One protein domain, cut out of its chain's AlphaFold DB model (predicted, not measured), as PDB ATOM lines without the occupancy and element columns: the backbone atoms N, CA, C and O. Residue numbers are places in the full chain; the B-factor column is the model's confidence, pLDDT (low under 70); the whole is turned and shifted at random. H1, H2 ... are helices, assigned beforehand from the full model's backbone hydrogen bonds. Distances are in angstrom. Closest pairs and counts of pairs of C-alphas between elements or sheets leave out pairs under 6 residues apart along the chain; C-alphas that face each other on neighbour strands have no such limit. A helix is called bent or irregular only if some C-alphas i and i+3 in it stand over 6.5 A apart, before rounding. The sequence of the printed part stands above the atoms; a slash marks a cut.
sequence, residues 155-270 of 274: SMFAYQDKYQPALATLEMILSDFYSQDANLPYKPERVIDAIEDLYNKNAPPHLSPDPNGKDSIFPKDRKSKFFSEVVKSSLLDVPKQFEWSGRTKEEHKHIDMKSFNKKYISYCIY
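What this domain is: This is residues 155 to 270 of the 274 residues of an uncharacterized protein of Shewanella decolorationis (UniProt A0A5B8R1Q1). Three crossed helical pieces, the long arm H1b of a sharply bent first helix with H2 and H4, pack together in a triangle, while the short arm H1a turns off at a corner and touches no other helix. H3 lies away from H2 and H4 and comes near H1b with its last residue, and two long loop stretches, residues 203 to 224 and 235 to 256, run between the later helices. The printed part has 116 residues with four named helices, H1, H2, H3 and H4 in that order, and no named strand; its class is all helix. It is compact, with a radius of gyration of the C-alphas of 14.2 A, and spans 38 by 31 by 21 A.

How they stand to each other: H1, residues 155 to 178, was assigned as one helix by its hydrogen bonds but is bent, with C-alphas 162 and 165 8.0 A apart. Its arms, H1a of residues 155 to 162 and H1b of residues 165 to 178, are about perpendicular at 78 degrees. H1 is the hub, touching three helices through H1b. H2, residues 188 to 202, touches H1b at residues 170 to 174 alone, at a steep tilt of 53 degrees, opposite ways; the closest C-alphas, of Leu 170 and Ile 195, are 6.7 A apart. H4, residues 257 to 269, touches H1b with residues 264 to 268 alone, at a steep tilt of 43 degrees, opposite ways; the closest C-alphas, of Thr 169 and Tyr 267, are 6.0 A apart. H2 and H4 touch at a steep tilt of 66 degrees, the same way, closest at the C-alphas of Tyr 199 and Cys 268, 5.9 A apart. H3, residues 225 to 234, only just touches H1b, with 3 pairs of C-alphas within 8 A, closest at Glu 171 and Ser 234, 5.3 A. H3 is apart from H2, H4 and H1a. Every O i to N i+4 pair is within hydrogen-bond range in H1a, H1b, H2 and H3, but 5 of 9 in H4, which is irregular, with C-alphas 263 and 266 7.6 A apart.

Where its parts are: H1a begins at C-alpha 155, (-22.808, -30.783, -33.507). H1b is 20.0 A long from first to last C-alpha, H2 20.9 A, H3 14.5 A and H4 17.2 A. H4 ends at C-alpha 269, (-43.417, -24.794, -17.823).

The domain as a whole: The C-alphas of Asn 212 and Gln 241 are the two farthest apart, 41.3 A. The printed part has no cut. The links H2 to H3 and H3 to H4 are long, 22 residues each. Mean pLDDT of the printed part is 73.9, and residues 203 to 231 and 233 to 243 are among those under 70.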
ATOM      1  N   SER A 155     -21.600 -31.385 -32.934       68.44
ATOM      2  CA  SER A 155     -22.808 -30.783 -33.507       68.44
ATOM      3  C   SER A 155     -24.073 -31.440 -32.957       68.44
ATOM      4  O   SER A 155     -25.040 -30.748 -32.664       68.44
ATOM      5  N   MET A 156     -24.055 -32.762 -32.780       67.75
ATOM      6  CA  MET A 156     -25.151 -33.524 -32.181       67.75
ATOM      7  C   MET A 156     -25.363 -33.151 -30.709       67.75
ATOM      8  O   MET A 156     -26.498 -32.904 -30.322       67.75
ATOM      9  N   PHE A 157     -24.298 -33.051 -29.905       73.44
ATOM     10  CA  PHE A 157     -24.401 -32.622 -28.507       73.44
ATOM     11  C   PHE A 157     -24.834 -31.164 -28.385       73.44
ATOM     12  O   PHE A 157     -25.759 -30.881 -27.644       73.44
ATOM     13  N   ALA A 158     -24.268 -30.249 -29.177       72.81
ATOM     14  CA  ALA A 158     -24.706 -28.854 -29.193       72.81
ATOM     15  C   ALA A 158     -26.178 -28.714 -29.612       72.81
ATOM     16  O   ALA A 158     -26.900 -27.861 -29.098       72.81
ATOM     17  N   TYR A 159     -26.636 -29.558 -30.542       69.56
ATOM     18  CA  TYR A 159     -28.046 -29.646 -30.898       69.56
ATOM     19  C   TYR A 159     -28.876 -30.160 -29.717       69.56
ATOM     20  O   TYR A 159     -29.900 -29.566 -29.392       69.56
ATOM     21  N   GLN A 160     -28.448 -31.250 -29.080       69.06
ATOM     22  CA  GLN A 160     -29.144 -31.824 -27.935       69.06
ATOM     23  C   GLN A 160     -29.231 -30.803 -26.798       69.06
ATOM     24  O   GLN A 160     -30.332 -30.489 -26.381       69.06
ATOM     25  N   ASP A 161     -28.130 -30.177 -26.397       72.06
ATOM     26  CA  ASP A 161     -28.109 -29.150 -25.353       72.06
ATOM     27  C   ASP A 161     -29.041 -27.971 -25.681       72.06
ATOM     28  O   ASP A 161     -29.739 -27.462 -24.803       72.06
ATOM     29  N   LYS A 162     -29.102 -27.547 -26.955       71.75
ATOM     30  CA  LYS A 162     -29.968 -26.438 -27.385       71.75
ATOM     31  C   LYS A 162     -31.454 -26.810 -27.396       71.75
ATOM     32  O   LYS A 162     -32.289 -25.956 -27.104       71.75
ATOM     33  N   TYR A 163     -31.794 -28.038 -27.782       72.38
ATOM     34  CA  TYR A 163     -33.173 -28.429 -28.096       72.38
ATOM     35  C   TYR A 163     -33.771 -29.471 -27.138       72.38
ATOM     36  O   TYR A 163     -34.959 -29.760 -27.235       72.38
ATOM     37  N   GLN A 164     -33.005 -30.017 -26.192       73.69
ATOM     38  CA  GLN A 164     -33.436 -31.086 -25.282       73.69
ATOM     39  C   GLN A 164     -34.723 -30.766 -24.509       73.69
ATOM     40  O   GLN A 164     -35.599 -31.630 -24.506       73.69
ATOM     41  N   PRO A 165     -34.926 -29.564 -23.929       72.38
ATOM     42  CA  PRO A 165     -36.185 -29.248 -23.244       72.38
ATOM     43  C   PRO A 165     -37.408 -29.320 -24.171       72.38
ATOM     44  O   PRO A 165     -38.462 -29.847 -23.805       72.38
ATOM     45  N   ALA A 166     -37.253 -28.845 -25.409       72.56
ATOM     46  CA  ALA A 166     -38.301 -28.879 -26.420       72.56
ATOM     47  C   ALA A 166     -38.572 -30.306 -26.915       72.56
ATOM     48  O   ALA A 166     -39.726 -30.679 -27.115       72.56
ATOM     49  N   LEU A 167     -37.524 -31.121 -27.070       76.12
ATOM     50  CA  LEU A 167     -37.652 -32.526 -27.455       76.12
ATOM     51  C   LEU A 167     -38.305 -33.375 -26.363       76.12
ATOM     52  O   LEU A 167     -39.181 -34.171 -26.685       76.12
ATOM     53  N   ALA A 168     -37.952 -33.162 -25.096       76.62
ATOM     54  CA  ALA A 168     -38.598 -33.831 -23.968       76.62
ATOM     55  C   ALA A 168     -40.092 -33.478 -23.902       76.62
ATOM     56  O   ALA A 168     -40.948 -34.356 -23.801       76.62
ATOM     57  N   THR A 169     -40.420 -32.193 -24.065       79.12
ATOM     58  CA  THR A 169     -41.814 -31.728 -24.122       79.12
ATOM     59  C   THR A 169     -42.567 -32.351 -25.300       79.12
ATOM     60  O   THR A 169     -43.706 -32.792 -25.147       79.12
ATOM     61  N   LEU A 170     -41.930 -32.415 -26.476       83.69
ATOM     62  CA  LEU A 170     -42.492 -33.049 -27.665       83.69
ATOM     63  C   LEU A 170     -42.811 -34.524 -27.404       83.69
ATOM     64  O   LEU A 170     -43.931 -34.956 -27.660       83.69
ATOM     65  N   GLU A 171     -41.843 -35.280 -26.896       81.62
ATOM     66  CA  GLU A 171     -41.976 -36.707 -26.603       81.62
ATOM     67  C   GLU A 171     -43.107 -36.972 -25.604       81.62
ATOM     68  O   GLU A 171     -43.985 -37.797 -25.856       81.62
ATOM     69  N   MET A 172     -43.152 -36.201 -24.517       83.75
ATOM     70  CA  MET A 172     -44.175 -36.336 -23.482       83.75
ATOM     71  C   MET A 172     -45.580 -36.043 -24.008       83.75
ATOM     72  O   MET A 172     -46.508 -36.812 -23.746       83.75
ATOM     73  N   ILE A 173     -45.749 -34.958 -24.772       88.25
ATOM     74  CA  ILE A 173     -47.060 -34.608 -25.324       88.25
ATOM     75  C   ILE A 173     -47.475 -35.611 -26.400       88.25
ATOM     76  O   ILE A 173     -48.635 -36.006 -26.411       88.25
ATOM     77  N   LEU A 174     -46.570 -36.054 -27.278       88.25
ATOM     78  CA  LEU A 174     -46.892 -37.076 -28.281       88.25
ATOM     79  C   LEU A 174     -47.318 -38.389 -27.614       88.25
ATOM     80  O   LEU A 174     -48.334 -38.963 -28.007       88.25
ATOM     81  N   SER A 175     -46.594 -38.830 -26.582       84.75
ATOM     82  CA  SER A 175     -46.911 -40.048 -25.832       84.75
ATOM     83  C   SER A 175     -48.286 -39.964 -25.151       84.75
ATOM     84  O   SER A 175     -49.135 -40.829 -25.369       84.75
ATOM     85  N   ASP A 176     -48.565 -38.889 -24.402       87.75
ATOM     86  CA  ASP A 176     -49.869 -38.688 -23.746       87.75
ATOM     87  C   ASP A 176     -50.996 -38.499 -24.779       87.75
ATOM     88  O   ASP A 176     -52.067 -39.096 -24.661       87.75
ATOM     89  N   PHE A 177     -50.761 -37.735 -25.849       90.00
ATOM     90  CA  PHE A 177     -51.762 -37.491 -26.886       90.00
ATOM     91  C   PHE A 177     -52.186 -38.786 -27.581       90.00
ATOM     92  O   PHE A 177     -53.387 -39.048 -27.679       90.00
ATOM     93  N   TYR A 178     -51.232 -39.618 -28.001       87.50
ATOM     94  CA  TYR A 178     -51.515 -40.882 -28.686       87.50
ATOM     95  C   TYR A 178     -51.836 -42.056 -27.753       87.50
ATOM     96  O   TYR A 178     -52.210 -43.120 -28.241       87.50
ATOM     97  N   SER A 179     -51.777 -41.869 -26.432       84.69
ATOM     98  CA  SER A 179     -52.312 -42.848 -25.470       84.69
ATOM     99  C   SER A 179     -53.838 -43.002 -25.554       84.69
ATOM    100  O   SER A 179     -54.398 -43.963 -25.032       84.69
ATOM    101  N   GLN A 180     -54.520 -42.053 -26.203       86.38
ATOM    102  CA  GLN A 180     -55.965 -42.067 -26.398       86.38
ATOM    103  C   GLN A 180     -56.296 -42.553 -27.814       86.38
ATOM    104  O   GLN A 180     -55.928 -41.904 -28.793       86.38
ATOM    105  N   ASP A 181     -57.076 -43.629 -27.933       82.50
ATOM    106  CA  ASP A 181     -57.428 -44.229 -29.232       82.50
ATOM    107  C   ASP A 181     -58.084 -43.235 -30.207       82.50
ATOM    108  O   ASP A 181     -57.823 -43.258 -31.411       82.50
ATOM    109  N   ALA A 182     -58.886 -42.300 -29.683       85.12
ATOM    110  CA  ALA A 182     -59.538 -41.247 -30.466       85.12
ATOM    111  C   ALA A 182     -58.546 -40.302 -31.174       85.12
ATOM    112  O   ALA A 182     -58.904 -39.648 -32.155       85.12
ATOM    113  N   ASN A 183     -57.303 -40.240 -30.692       86.50
ATOM    114  CA  ASN A 183     -56.269 -39.343 -31.189       86.50
ATOM    115  C   ASN A 183     -55.326 -40.010 -32.208       86.50
ATOM    116  O   ASN A 183     -54.625 -39.303 -32.934       86.50
ATOM    117  N   LEU A 184     -55.331 -41.345 -32.323       82.56
ATOM    118  CA  LEU A 184     -54.510 -42.101 -33.286       82.56
ATOM    119  C   LEU A 184     -54.633 -41.621 -34.751       82.56
ATOM    120  O   LEU A 184     -53.613 -41.594 -35.449       82.56
ATOM    121  N   PRO A 185     -55.814 -41.184 -35.237       85.94
ATOM    122  CA  PRO A 185     -55.955 -40.713 -36.615       85.94
ATOM    123  C   PRO A 185     -55.277 -39.370 -36.929       85.94
ATOM    124  O   PRO A 185     -55.114 -39.030 -38.106       85.94
ATOM    125  N   TYR A 186     -54.896 -38.578 -35.920       86.88
ATOM    126  CA  TYR A 186     -54.169 -37.329 -36.150       86.88
ATOM    127  C   TYR A 186     -52.751 -37.633 -36.625       86.88
ATOM    128  O   TYR A 186     -52.038 -38.445 -36.040       86.88
ATOM    129  N   LYS A 187     -52.309 -36.945 -37.680       85.31
ATOM    130  CA  LYS A 187     -50.941 -37.107 -38.181       85.31
ATOM    131  C   LYS A 187     -49.929 -36.457 -37.233       85.31
ATOM    132  O   LYS A 187     -50.175 -35.316 -36.831       85.31
ATOM    133  N   PRO A 188     -48.767 -37.090 -36.979       83.50
ATOM    134  CA  PRO A 188     -47.750 -36.554 -36.073       83.50
ATOM    135  C   PRO A 188     -47.331 -35.118 -36.382       83.50
ATOM    136  O   PRO A 188     -47.233 -34.300 -35.480       83.50
ATOM    137  N   GLU A 189     -47.183 -34.775 -37.663       81.38
ATOM    138  CA  GLU A 189     -46.844 -33.419 -38.123       81.38
ATOM    139  C   GLU A 189     -47.805 -32.352 -37.573       81.38
ATOM    140  O   GLU A 189     -47.370 -31.281 -37.165       81.38
ATOM    141  N   ARG A 190     -49.106 -32.661 -37.492       85.75
ATOM    142  CA  ARG A 190     -50.123 -31.735 -36.970       85.75
ATOM    143  C   ARG A 190     -50.053 -31.576 -35.462       85.75
ATOM    144  O   ARG A 190     -50.282 -30.485 -34.954       85.75
ATOM    145  N   VAL A 191     -49.753 -32.661 -34.757       87.69
ATOM    146  CA  VAL A 191     -49.577 -32.619 -33.304       87.69
ATOM    147  C   VAL A 191     -48.310 -31.834 -32.966       87.69
ATOM    148  O   VAL A 191     -48.339 -30.993 -32.078       87.69
ATOM    149  N   ILE A 192     -47.234 -32.017 -33.735       85.94
ATOM    150  CA  ILE A 192     -45.987 -31.250 -33.609       85.94
ATOM    151  C   ILE A 192     -46.226 -29.750 -33.851       85.94
ATOM    152  O   ILE A 192     -45.735 -28.938 -33.072       85.94
ATOM    153  N   ASP A 193     -47.015 -29.377 -34.869       84.12
ATOM    154  CA  ASP A 193     -47.419 -27.978 -35.100       84.12
ATOM    155  C   ASP A 193     -48.127 -27.385 -33.865       84.12
ATOM    156  O   ASP A 193     -47.796 -26.289 -33.414       84.12
ATOM    157  N   ALA A 194     -49.068 -28.130 -33.274       87.50
ATOM    158  CA  ALA A 194     -49.785 -27.698 -32.076       87.50
ATOM    159  C   ALA A 194     -48.871 -27.588 -30.841       87.50
ATOM    160  O   ALA A 194     -49.044 -26.682 -30.025       87.50
ATOM    161  N   ILE A 195     -47.882 -28.477 -30.708       86.44
ATOM    162  CA  ILE A 195     -46.879 -28.426 -29.633       86.44
ATOM    163  C   ILE A 195     -45.984 -27.194 -29.786       86.44
ATOM    164  O   ILE A 195     -45.725 -26.509 -28.799       86.44
ATOM    165  N   GLU A 196     -45.543 -26.875 -31.005       81.12
ATOM    166  CA  GLU A 196     -44.766 -25.658 -31.263       81.12
ATOM    167  C   GLU A 196     -45.557 -24.401 -30.890       81.12
ATOM    168  O   GLU A 196     -45.045 -23.534 -30.183       81.12
ATOM    169  N   ASP A 197     -46.821 -24.322 -31.306       81.81
ATOM    170  CA  ASP A 197     -47.708 -23.208 -30.965       81.81
ATOM    171  C   ASP A 197     -47.927 -23.073 -29.454       81.81
ATOM    172  O   ASP A 197     -47.961 -21.958 -28.922       81.81
ATOM    173  N   LEU A 198     -48.100 -24.199 -28.759       83.12
ATOM    174  CA  LEU A 198     -48.239 -24.253 -27.306       83.12
ATOM    175  C   LEU A 198     -46.975 -23.729 -26.619       83.12
ATOM    176  O   LEU A 198     -47.072 -22.891 -25.718       83.12
ATOM    177  N   TYR A 199     -45.805 -24.186 -27.062       77.81
ATOM    178  CA  TYR A 199     -44.526 -23.825 -26.468       77.81
ATOM    179  C   TYR A 199     -44.185 -22.355 -26.739       77.81
ATOM    180  O   TYR A 199     -43.886 -21.619 -25.805       77.81
ATOM    181  N   ASN A 200     -44.343 -21.869 -27.973       76.00
ATOM    182  CA  ASN A 200     -44.089 -20.466 -28.322       76.00
ATOM    183  C   ASN A 200     -44.961 -19.478 -27.526       76.00
ATOM    184  O   ASN A 200     -44.554 -18.342 -27.295       76.00
ATOM    185  N   LYS A 201     -46.167 -19.891 -27.112       77.44
ATOM    186  CA  LYS A 201     -47.097 -19.042 -26.349       77.44
ATOM    187  C   LYS A 201     -46.860 -19.057 -24.840       77.44
ATOM    188  O   LYS A 201     -47.248 -18.098 -24.180       77.44
ATOM    189  N   ASN A 202     -46.298 -20.137 -24.293       74.50
ATOM    190  CA  ASN A 202     -46.323 -20.387 -22.846       74.50
ATOM    191  C   ASN A 202     -44.966 -20.752 -22.238       74.50
ATOM    192  O   ASN A 202     -44.859 -20.810 -21.014       74.50
ATOM    193  N   ALA A 203     -43.946 -21.025 -23.050       65.69
ATOM    194  CA  ALA A 203     -42.651 -21.413 -22.525       65.69
ATOM    195  C   ALA A 203     -41.950 -20.234 -21.836       65.69
ATOM    196  O   ALA A 203     -41.966 -19.107 -22.343       65.69
ATOM    197  N   PRO A 204     -41.305 -20.483 -20.686       65.75
ATOM    198  CA  PRO A 204     -40.504 -19.482 -20.010       65.75
ATOM    199  C   PRO A 204     -39.403 -18.902 -20.918       65.75
ATOM    200  O   PRO A 204     -38.782 -19.650 -21.677       65.75
ATOM    201  N   PRO A 205     -39.056 -17.606 -20.790       59.94
ATOM    202  CA  PRO A 205     -38.032 -16.957 -21.620       59.94
ATOM    203  C   PRO A 205     -36.646 -17.617 -21.569       59.94
ATOM    204  O   PRO A 205     -35.865 -17.456 -22.495       59.94
ATOM    205  N   HIS A 206     -36.341 -18.358 -20.498       60.16
ATOM    206  CA  HIS A 206     -35.080 -19.091 -20.328       60.16
ATOM    207  C   HIS A 206     -35.074 -20.475 -21.003       60.16
ATOM    208  O   HIS A 206     -34.011 -21.066 -21.158       60.16
ATOM    209  N   LEU A 207     -36.246 -20.987 -21.396       55.69
ATOM    210  CA  LEU A 207     -36.428 -22.224 -22.166       55.69
ATOM    211  C   LEU A 207     -36.716 -21.947 -23.653       55.69
ATOM    212  O   LEU A 207     -36.851 -22.884 -24.442       55.69
ATOM    213  N   SER A 208     -36.799 -20.667 -24.031       54.44
ATOM    214  CA  SER A 208     -36.765 -20.196 -25.413       54.44
ATOM    215  C   SER A 208     -35.311 -19.887 -25.792       54.44
ATOM    216  O   SER A 208     -34.681 -19.066 -25.126       54.44
ATOM    217  N   PRO A 209     -34.748 -20.496 -26.851       51.91
ATOM    218  CA  PRO A 209     -33.350 -20.290 -27.231       51.91
ATOM    219  C   PRO A 209     -33.012 -18.863 -27.718       51.91
ATOM    220  O   PRO A 209     -31.840 -18.577 -27.958       51.91
ATOM    221  N   ASP A 210     -33.995 -17.962 -27.843       51.88
ATOM    222  CA  ASP A 210     -33.788 -16.536 -28.125       51.88
ATOM    223  C   ASP A 210     -34.748 -15.656 -27.288       51.88
ATOM    224  O   ASP A 210     -35.972 -15.756 -27.457       51.88
ATOM    225  N   PRO A 211     -34.237 -14.755 -26.423       47.19
ATOM    226  CA  PRO A 211     -35.049 -13.808 -25.654       47.19
ATOM    227  C   PRO A 211     -35.770 -12.757 -26.522       47.19
ATOM    228  O   PRO A 211     -36.622 -12.034 -26.010       47.19
ATOM    229  N   ASN A 212     -35.476 -12.678 -27.827       48.16
ATOM    230  CA  ASN A 212     -36.155 -11.795 -28.784       48.16
ATOM    231  C   ASN A 212     -37.281 -12.489 -29.581       48.16
ATOM    232  O   ASN A 212     -37.808 -11.904 -30.530       48.16
ATOM    233  N   GLY A 213     -37.648 -13.727 -29.221       46.12
ATOM    234  CA  GLY A 213     -38.829 -14.417 -29.754       46.12
ATOM    235  C   GLY A 213     -38.724 -14.882 -31.212       46.12
ATOM    236  O   GLY A 213     -39.754 -15.068 -31.858       46.12
ATOM    237  N   LYS A 214     -37.507 -15.037 -31.759       47.28
ATOM    238  CA  LYS A 214     -37.290 -15.402 -33.173       47.28
ATOM    239  C   LYS A 214     -36.717 -16.795 -33.430       47.28
ATOM    240  O   LYS A 214     -36.698 -17.205 -34.593       47.28
ATOM    241  N   ASP A 215     -36.289 -17.534 -32.412       52.28
ATOM    242  CA  ASP A 215     -35.856 -18.919 -32.603       52.28
ATOM    243  C   ASP A 215     -36.978 -19.885 -32.196       52.28
ATOM    244  O   ASP A 215     -37.350 -19.979 -31.030       52.28
ATOM    245  N   SER A 216     -37.505 -20.610 -33.192       54.38
ATOM    246  CA  SER A 216     -38.349 -21.788 -32.975       54.38
ATOM    247  C   SER A 216     -37.621 -22.785 -32.072       54.38
ATOM    248  O   SER A 216     -36.404 -22.983 -32.158       54.38
ATOM    249  N   ILE A 217     -38.401 -23.429 -31.213       59.59
ATOM    250  CA  ILE A 217     -37.966 -24.508 -30.318       59.59
ATOM    251  C   ILE A 217     -37.616 -25.796 -31.061       59.59
ATOM    252  O   ILE A 217     -37.033 -26.715 -30.493       59.59
ATOM    253  N   PHE A 218     -37.930 -25.836 -32.352       60.38
ATOM    254  CA  PHE A 218     -37.496 -26.846 -33.293       60.38
ATOM    255  C   PHE A 218     -36.458 -26.237 -34.254       60.38
ATOM    256  O   PHE A 218     -36.416 -25.022 -34.462       60.38
ATOM    257  N   PRO A 219     -35.575 -27.046 -34.861       57.78
ATOM    258  CA  PRO A 219     -34.640 -26.547 -35.862       57.78
ATOM    259  C   PRO A 219     -35.372 -25.811 -36.992       57.78
ATOM    260  O   PRO A 219     -36.439 -26.231 -37.439       57.78
ATOM    261  N   LYS A 220     -34.741 -24.744 -37.502       54.38
ATOM    262  CA  LYS A 220     -35.286 -23.868 -38.559       54.38
ATOM    263  C   LYS A 220     -35.708 -24.616 -39.829       54.38
ATOM    264  O   LYS A 220     -36.521 -24.099 -40.588       54.38
ATOM    265  N   ASP A 221     -35.180 -25.821 -40.053       62.72
ATOM    266  CA  ASP A 221     -35.545 -26.683 -41.172       62.72
ATOM    267  C   ASP A 221     -36.142 -28.022 -40.704       62.72
ATOM    268  O   ASP A 221     -35.436 -29.000 -40.438       62.72
ATOM    269  N   ARG A 222     -37.476 -28.081 -40.670       61.59
ATOM    270  CA  ARG A 222     -38.258 -29.301 -40.405       61.59
ATOM    271  C   ARG A 222     -38.174 -30.345 -41.519       61.59
ATOM    272  O   ARG A 222     -38.577 -31.485 -41.319       61.59
ATOM    273  N   LYS A 223     -37.663 -29.982 -42.698       62.41
ATOM    274  CA  LYS A 223     -37.390 -30.932 -43.785       62.41
ATOM    275  C   LYS A 223     -35.978 -31.504 -43.699       62.41
ATOM    276  O   LYS A 223     -35.636 -32.394 -44.479       62.41
ATOM    277  N   SER A 224     -35.162 -31.030 -42.757       64.12
ATOM    278  CA  SER A 224     -33.825 -31.568 -42.561       64.12
ATOM    279  C   SER A 224     -33.884 -33.041 -42.146       64.12
ATOM    280  O   SER A 224     -34.772 -33.494 -41.411       64.12
ATOM    281  N   LYS A 225     -32.884 -33.803 -42.598       67.12
ATOM    282  CA  LYS A 225     -32.693 -35.201 -42.198       67.12
ATOM    283  C   LYS A 225     -32.611 -35.340 -40.671       67.12
ATOM    284  O   LYS A 225     -33.164 -36.284 -40.123       67.12
ATOM    285  N   PHE A 226     -31.989 -34.366 -40.003       64.44
ATOM    286  CA  PHE A 226     -31.811 -34.352 -38.554       64.44
ATOM    287  C   PHE A 226     -33.151 -34.269 -37.810       64.44
ATOM    288  O   PHE A 226     -33.440 -35.108 -36.964       64.44
ATOM    289  N   PHE A 227     -34.016 -33.318 -38.179       68.06
ATOM    290  CA  PHE A 227     -35.352 -33.211 -37.585       68.06
ATOM    291  C   PHE A 227     -36.178 -34.482 -37.815       68.06
ATOM    292  O   PHE A 227     -36.825 -34.987 -36.901       68.06
ATOM    293  N   SER A 228     -36.093 -35.041 -39.026       68.25
ATOM    294  CA  SER A 228     -36.791 -36.280 -39.379       68.25
ATOM    295  C   SER A 228     -36.350 -37.475 -38.524       68.25
ATOM    296  O   SER A 228     -37.180 -38.307 -38.171       68.25
ATOM    297  N   GLU A 229     -35.059 -37.587 -38.197       66.69
ATOM    298  CA  GLU A 229     -34.523 -38.653 -37.335       66.69
ATOM    299  C   GLU A 229     -34.955 -38.489 -35.873       66.69
ATOM    300  O   GLU A 229     -35.338 -39.470 -35.232       66.69
ATOM    301  N   VAL A 230     -34.975 -37.253 -35.368       67.25
ATOM    302  CA  VAL A 230     -35.432 -36.946 -34.006       67.25
ATOM    303  C   VAL A 230     -36.920 -37.255 -33.839       67.25
ATOM    304  O   VAL A 230     -37.286 -38.025 -32.956       67.25
ATOM    305  N   VAL A 231     -37.772 -36.753 -34.739       69.75
ATOM    306  CA  VAL A 231     -39.221 -37.017 -34.702       69.75
ATOM    307  C   VAL A 231     -39.513 -38.509 -34.829       69.75
ATOM    308  O   VAL A 231     -40.340 -39.038 -34.092       69.75
ATOM    309  N   LYS A 232     -38.817 -39.220 -35.727       70.38
ATOM    310  CA  LYS A 232     -38.958 -40.679 -35.842       70.38
ATOM    311  C   LYS A 232     -38.640 -41.389 -34.534       70.38
ATOM    312  O   LYS A 232     -39.341 -42.341 -34.212       70.38
ATOM    313  N   SER A 233     -37.611 -40.940 -33.820       68.62
ATOM    314  CA  SER A 233     -37.212 -41.526 -32.540       68.62
ATOM    315  C   SER A 233     -38.277 -41.286 -31.470       68.62
ATOM    316  O   SER A 233     -38.712 -42.245 -30.848       68.62
ATOM    317  N   SER A 234     -38.796 -40.060 -31.344       69.25
ATOM    318  CA  SER A 234     -39.880 -39.735 -30.398       69.25
ATOM    319  C   SER A 234     -41.213 -40.432 -30.715       69.25
ATOM    320  O   SER A 234     -42.071 -40.556 -29.849       69.25
ATOM    321  N   LEU A 235     -41.412 -40.881 -31.957       69.88
ATOM    322  CA  LEU A 235     -42.589 -41.649 -32.375       69.88
ATOM    323  C   LEU A 235     -42.404 -43.171 -32.248       69.88
ATOM    324  O   LEU A 235     -43.350 -43.905 -32.535       69.88
ATOM    325  N   LEU A 236     -41.222 -43.671 -31.859       69.25
ATOM    326  CA  LEU A 236     -40.990 -45.116 -31.708       69.25
ATOM    327  C   LEU A 236     -41.891 -45.740 -30.641       69.25
ATOM    328  O   LEU A 236     -42.349 -46.866 -30.836       69.25
ATOM    329  N   ASP A 237     -42.173 -44.990 -29.577       63.34
ATOM    330  CA  ASP A 237     -42.982 -45.440 -28.442       63.34
ATOM    331  C   ASP A 237     -44.489 -45.217 -28.647       63.34
ATOM    332  O   ASP A 237     -45.306 -45.610 -27.813       63.34
ATOM    333  N   VAL A 238     -44.886 -44.627 -29.780       67.06
ATOM    334  CA  VAL A 238     -46.292 -44.483 -30.160       67.06
ATOM    335  C   VAL A 238     -46.784 -45.796 -30.788       67.06
ATOM    336  O   VAL A 238     -46.165 -46.291 -31.738       67.06
ATOM    337  N   PRO A 239     -47.908 -46.378 -30.323       58.94
ATOM    338  CA  PRO A 239     -48.449 -47.612 -30.884       58.94
ATOM    339  C   PRO A 239     -48.685 -47.495 -32.399       58.94
ATOM    340  O   PRO A 239     -49.532 -46.733 -32.859       58.94
ATOM    341  N   LYS A 240     -47.971 -48.301 -33.195       60.31
ATOM    342  CA  LYS A 240     -48.034 -48.313 -34.675       60.31
ATOM    343  C   LYS A 240     -49.324 -48.911 -35.252       60.31
ATOM    344  O   LYS A 240     -49.339 -49.366 -36.392       60.31
ATOM    345  N   GLN A 241     -50.398 -48.961 -34.471       60.22
ATOM    346  CA  GLN A 241     -51.658 -49.571 -34.899       60.22
ATOM    347  C   GLN A 241     -52.346 -48.760 -36.011       60.22
ATOM    348  O   GLN A 241     -53.221 -49.290 -36.691       60.22
ATOM    349  N   PHE A 242     -51.932 -47.506 -36.231       63.97
ATOM    350  CA  PHE A 242     -52.488 -46.629 -37.254       63.97
ATOM    351  C   PHE A 242     -51.487 -46.352 -38.382       63.97
ATOM    352  O   PHE A 242     -50.374 -45.878 -38.153       63.97
ATOM    353  N   GLU A 243     -51.897 -46.613 -39.621       66.62
ATOM    354  CA  GLU A 243     -51.113 -46.271 -40.803       66.62
ATOM    355  C   GLU A 243     -51.434 -44.822 -41.216       66.62
ATOM    356  O   GLU A 243     -52.548 -44.510 -41.631       66.62
ATOM    357  N   TRP A 244     -50.470 -43.901 -41.108       73.19
ATOM    358  CA  TRP A 244     -50.663 -42.485 -41.483       73.19
ATOM    359  C   TRP A 244     -50.524 -42.216 -42.994       73.19
ATOM    360  O   TRP A 244     -50.246 -41.087 -43.424       73.19
ATOM    361  N   SER A 245     -50.712 -43.255 -43.809       71.81
ATOM    362  CA  SER A 245     -50.687 -43.192 -45.266       71.81
ATOM    363  C   SER A 245     -51.954 -42.488 -45.799       71.81
ATOM    364  O   SER A 245     -53.040 -42.572 -45.230       71.81
ATOM    365  N   GLY A 246     -51.830 -41.713 -46.883       70.25
ATOM    366  CA  GLY A 246     -52.983 -41.087 -47.554       70.25
ATOM    367  C   GLY A 246     -53.460 -39.733 -46.996       70.25
ATOM    368  O   GLY A 246     -52.735 -39.013 -46.304       70.25
ATOM    369  N   ARG A 247     -54.673 -39.315 -47.389       73.69
ATOM    370  CA  ARG A 247     -55.240 -37.979 -47.107       73.69
ATOM    371  C   ARG A 247     -55.898 -37.946 -45.721       73.69
ATOM    372  O   ARG A 247     -56.721 -38.799 -45.416       73.69
ATOM    373  N   THR A 248     -55.577 -36.940 -44.903       77.56
ATOM    374  CA  THR A 248     -56.193 -36.745 -43.577       77.56
ATOM    375  C   THR A 248     -57.690 -36.441 -43.710       77.56
ATOM    376  O   THR A 248     -58.064 -35.559 -44.489       77.56
ATOM    377  N   LYS A 249     -58.534 -37.143 -42.943       79.31
ATOM    378  CA  LYS A 249     -59.981 -36.873 -42.843       79.31
ATOM    379  C   LYS A 249     -60.238 -35.476 -42.265       79.31
ATOM    380  O   LYS A 249     -59.454 -35.022 -41.438       79.31
ATOM    381  N   GLU A 250     -61.327 -34.814 -42.677       81.62
ATOM    382  CA  GLU A 250     -61.668 -33.436 -42.253       81.62
ATOM    383  C   GLU A 250     -61.665 -33.255 -40.730       81.62
ATOM    384  O   GLU A 250     -61.058 -32.317 -40.220       81.62
ATOM    385  N   GLU A 251     -62.261 -34.198 -40.001       81.56
ATOM    386  CA  GLU A 251     -62.371 -34.177 -38.536       81.56
ATOM    387  C   GLU A 251     -61.015 -34.232 -37.801       81.56
ATOM    388  O   GLU A 251     -60.902 -33.762 -36.674       81.56
ATOM    389  N   HIS A 252     -59.961 -34.721 -38.463       82.56
ATOM    390  CA  HIS A 252     -58.604 -34.823 -37.914       82.56
ATOM    391  C   HIS A 252     -57.617 -33.843 -38.561       82.56
ATOM    392  O   HIS A 252     -56.402 -33.948 -38.373       82.56
ATOM    393  N   LYS A 253     -58.108 -32.883 -39.357       82.12
ATOM    394  CA  LYS A 253     -57.249 -31.838 -39.935       82.12
ATOM    395  C   LYS A 253     -56.827 -30.785 -38.923       82.12
ATOM    396  O   LYS A 253     -55.780 -30.168 -39.114       82.12
ATOM    397  N   HIS A 254     -57.637 -30.577 -37.888       84.62
ATOM    398  CA  HIS A 254     -57.467 -29.495 -36.928       84.62
ATOM    399  C   HIS A 254     -57.532 -30.025 -35.498       84.62
ATOM    400  O   HIS A 254     -58.394 -30.836 -35.164       84.62
ATOM    401  N   ILE A 255     -56.615 -29.546 -34.661       87.69
ATOM    402  CA  ILE A 255     -56.599 -29.796 -33.220       87.69
ATOM    403  C   ILE A 255     -57.251 -28.590 -32.542       87.69
ATOM    404  O   ILE A 255     -56.917 -27.447 -32.860       87.69
ATOM    405  N   ASP A 256     -58.184 -28.825 -31.614       89.12
ATOM    406  CA  ASP A 256     -58.746 -27.746 -30.799       89.12
ATOM    407  C   ASP A 256     -57.681 -27.206 -29.838       89.12
ATOM    408  O   ASP A 256     -57.442 -27.747 -28.754       89.12
ATOM    409  N   MET A 257     -57.062 -26.097 -30.237       86.62
ATOM    410  CA  MET A 257     -55.979 -25.470 -29.488       86.62
ATOM    411  C   MET A 257     -56.400 -25.006 -28.093       86.62
ATOM    412  O   MET A 257     -55.555 -24.936 -27.203       86.62
ATOM    413  N   LYS A 258     -57.683 -24.707 -27.848       87.31
ATOM    414  CA  LYS A 258     -58.127 -24.276 -26.513       87.31
ATOM    415  C   LYS A 258     -58.038 -25.430 -25.516       87.31
ATOM    416  O   LYS A 258     -57.464 -25.267 -24.436       87.31
ATOM    417  N   SER A 259     -58.578 -26.588 -25.888       88.62
ATOM    418  CA  SER A 259     -58.517 -27.801 -25.068       88.62
ATOM    419  C   SER A 259     -57.099 -28.363 -24.994       88.62
ATOM    420  O   SER A 259     -56.653 -28.746 -23.912       88.62
ATOM    421  N   PHE A 260     -56.366 -28.334 -26.111       90.94
ATOM    422  CA  PHE A 260     -54.972 -28.774 -26.184       90.94
ATOM    423  C   PHE A 260     -54.076 -27.971 -25.233       90.94
ATOM    424  O   PHE A 260     -53.411 -28.550 -24.376       90.94
ATOM    425  N   ASN A 261     -54.138 -26.636 -25.300       88.75
ATOM    426  CA  ASN A 261     -53.357 -25.771 -24.417       88.75
ATOM    427  C   ASN A 261     -53.710 -26.013 -22.952       88.75
ATOM    428  O   ASN A 261     -52.820 -26.169 -22.123       88.75
ATOM    429  N   LYS A 262     -55.006 -26.101 -22.627       88.44
ATOM    430  CA  LYS A 262     -55.451 -26.345 -21.250       88.44
ATOM    431  C   LYS A 262     -54.888 -27.651 -20.679       88.44
ATOM    432  O   LYS A 262     -54.583 -27.690 -19.492       88.44
ATOM    433  N   LYS A 263     -54.768 -28.702 -21.500       90.00
ATOM    434  CA  LYS A 263     -54.250 -30.006 -21.064       90.00
ATOM    435  C   LYS A 263     -52.722 -30.014 -20.941       90.00
ATOM    436  O   LYS A 263     -52.212 -30.542 -19.962       90.00
ATOM    437  N   TYR A 264     -52.006 -29.446 -21.913       90.06
ATOM    438  CA  TYR A 264     -50.567 -29.690 -22.069       90.06
ATOM    439  C   TYR A 264     -49.651 -28.544 -21.616       90.06
ATOM    440  O   TYR A 264     -48.441 -28.736 -21.546       90.06
ATOM    441  N   ILE A 265     -50.189 -27.369 -21.265       86.94
ATOM    442  CA  ILE A 265     -49.388 -26.190 -20.877       86.94
ATOM    443  C   ILE A 265     -48.399 -26.455 -19.732       86.94
ATOM    444  O   ILE A 265     -47.307 -25.891 -19.724       86.94
ATOM    445  N   SER A 266     -48.738 -27.335 -18.786       83.12
ATOM    446  CA  SER A 266     -47.865 -27.673 -17.656       83.12
ATOM    447  C   SER A 266     -46.553 -28.324 -18.092       83.12
ATOM    448  O   SER A 266     -45.526 -28.082 -17.461       83.12
ATOM    449  N   TYR A 267     -46.566 -29.088 -19.190       79.38
ATOM    450  CA  TYR A 267     -45.374 -29.747 -19.724       79.38
ATOM    451  C   TYR A 267     -44.357 -28.755 -20.303       79.38
ATOM    452  O   TYR A 267     -43.168 -29.039 -20.310       79.38
ATOM    453  N   CYS A 268     -44.803 -27.568 -20.729       74.75
ATOM    454  CA  CYS A 268     -43.922 -26.517 -21.246       74.75
ATOM    455  C   CYS A 268     -43.284 -25.655 -20.145       74.75
ATOM    456  O   CYS A 268     -42.300 -24.966 -20.403       74.75
ATOM    457  N   ILE A 269     -43.866 -25.641 -18.941       68.44
ATOM    458  CA  ILE A 269     -43.417 -24.794 -17.823       68.44
ATOM    459  C   ILE A 269     -42.502 -25.583 -16.877       68.44
ATOM    460  O   ILE A 269     -41.553 -25.016 -16.339       68.44
ATOM    461  N   TYR A 270     -42.758 -26.884 -16.706       64.62
ATOM    462  CA  TYR A 270     -41.978 -27.768 -15.839       64.62
ATOM    463  C   TYR A 270     -41.601 -29.070 -16.563       64.62
ATOM    464  O   TYR A 270     -42.192 -30.115 -16.280       64.62
TER     465      TYR A 270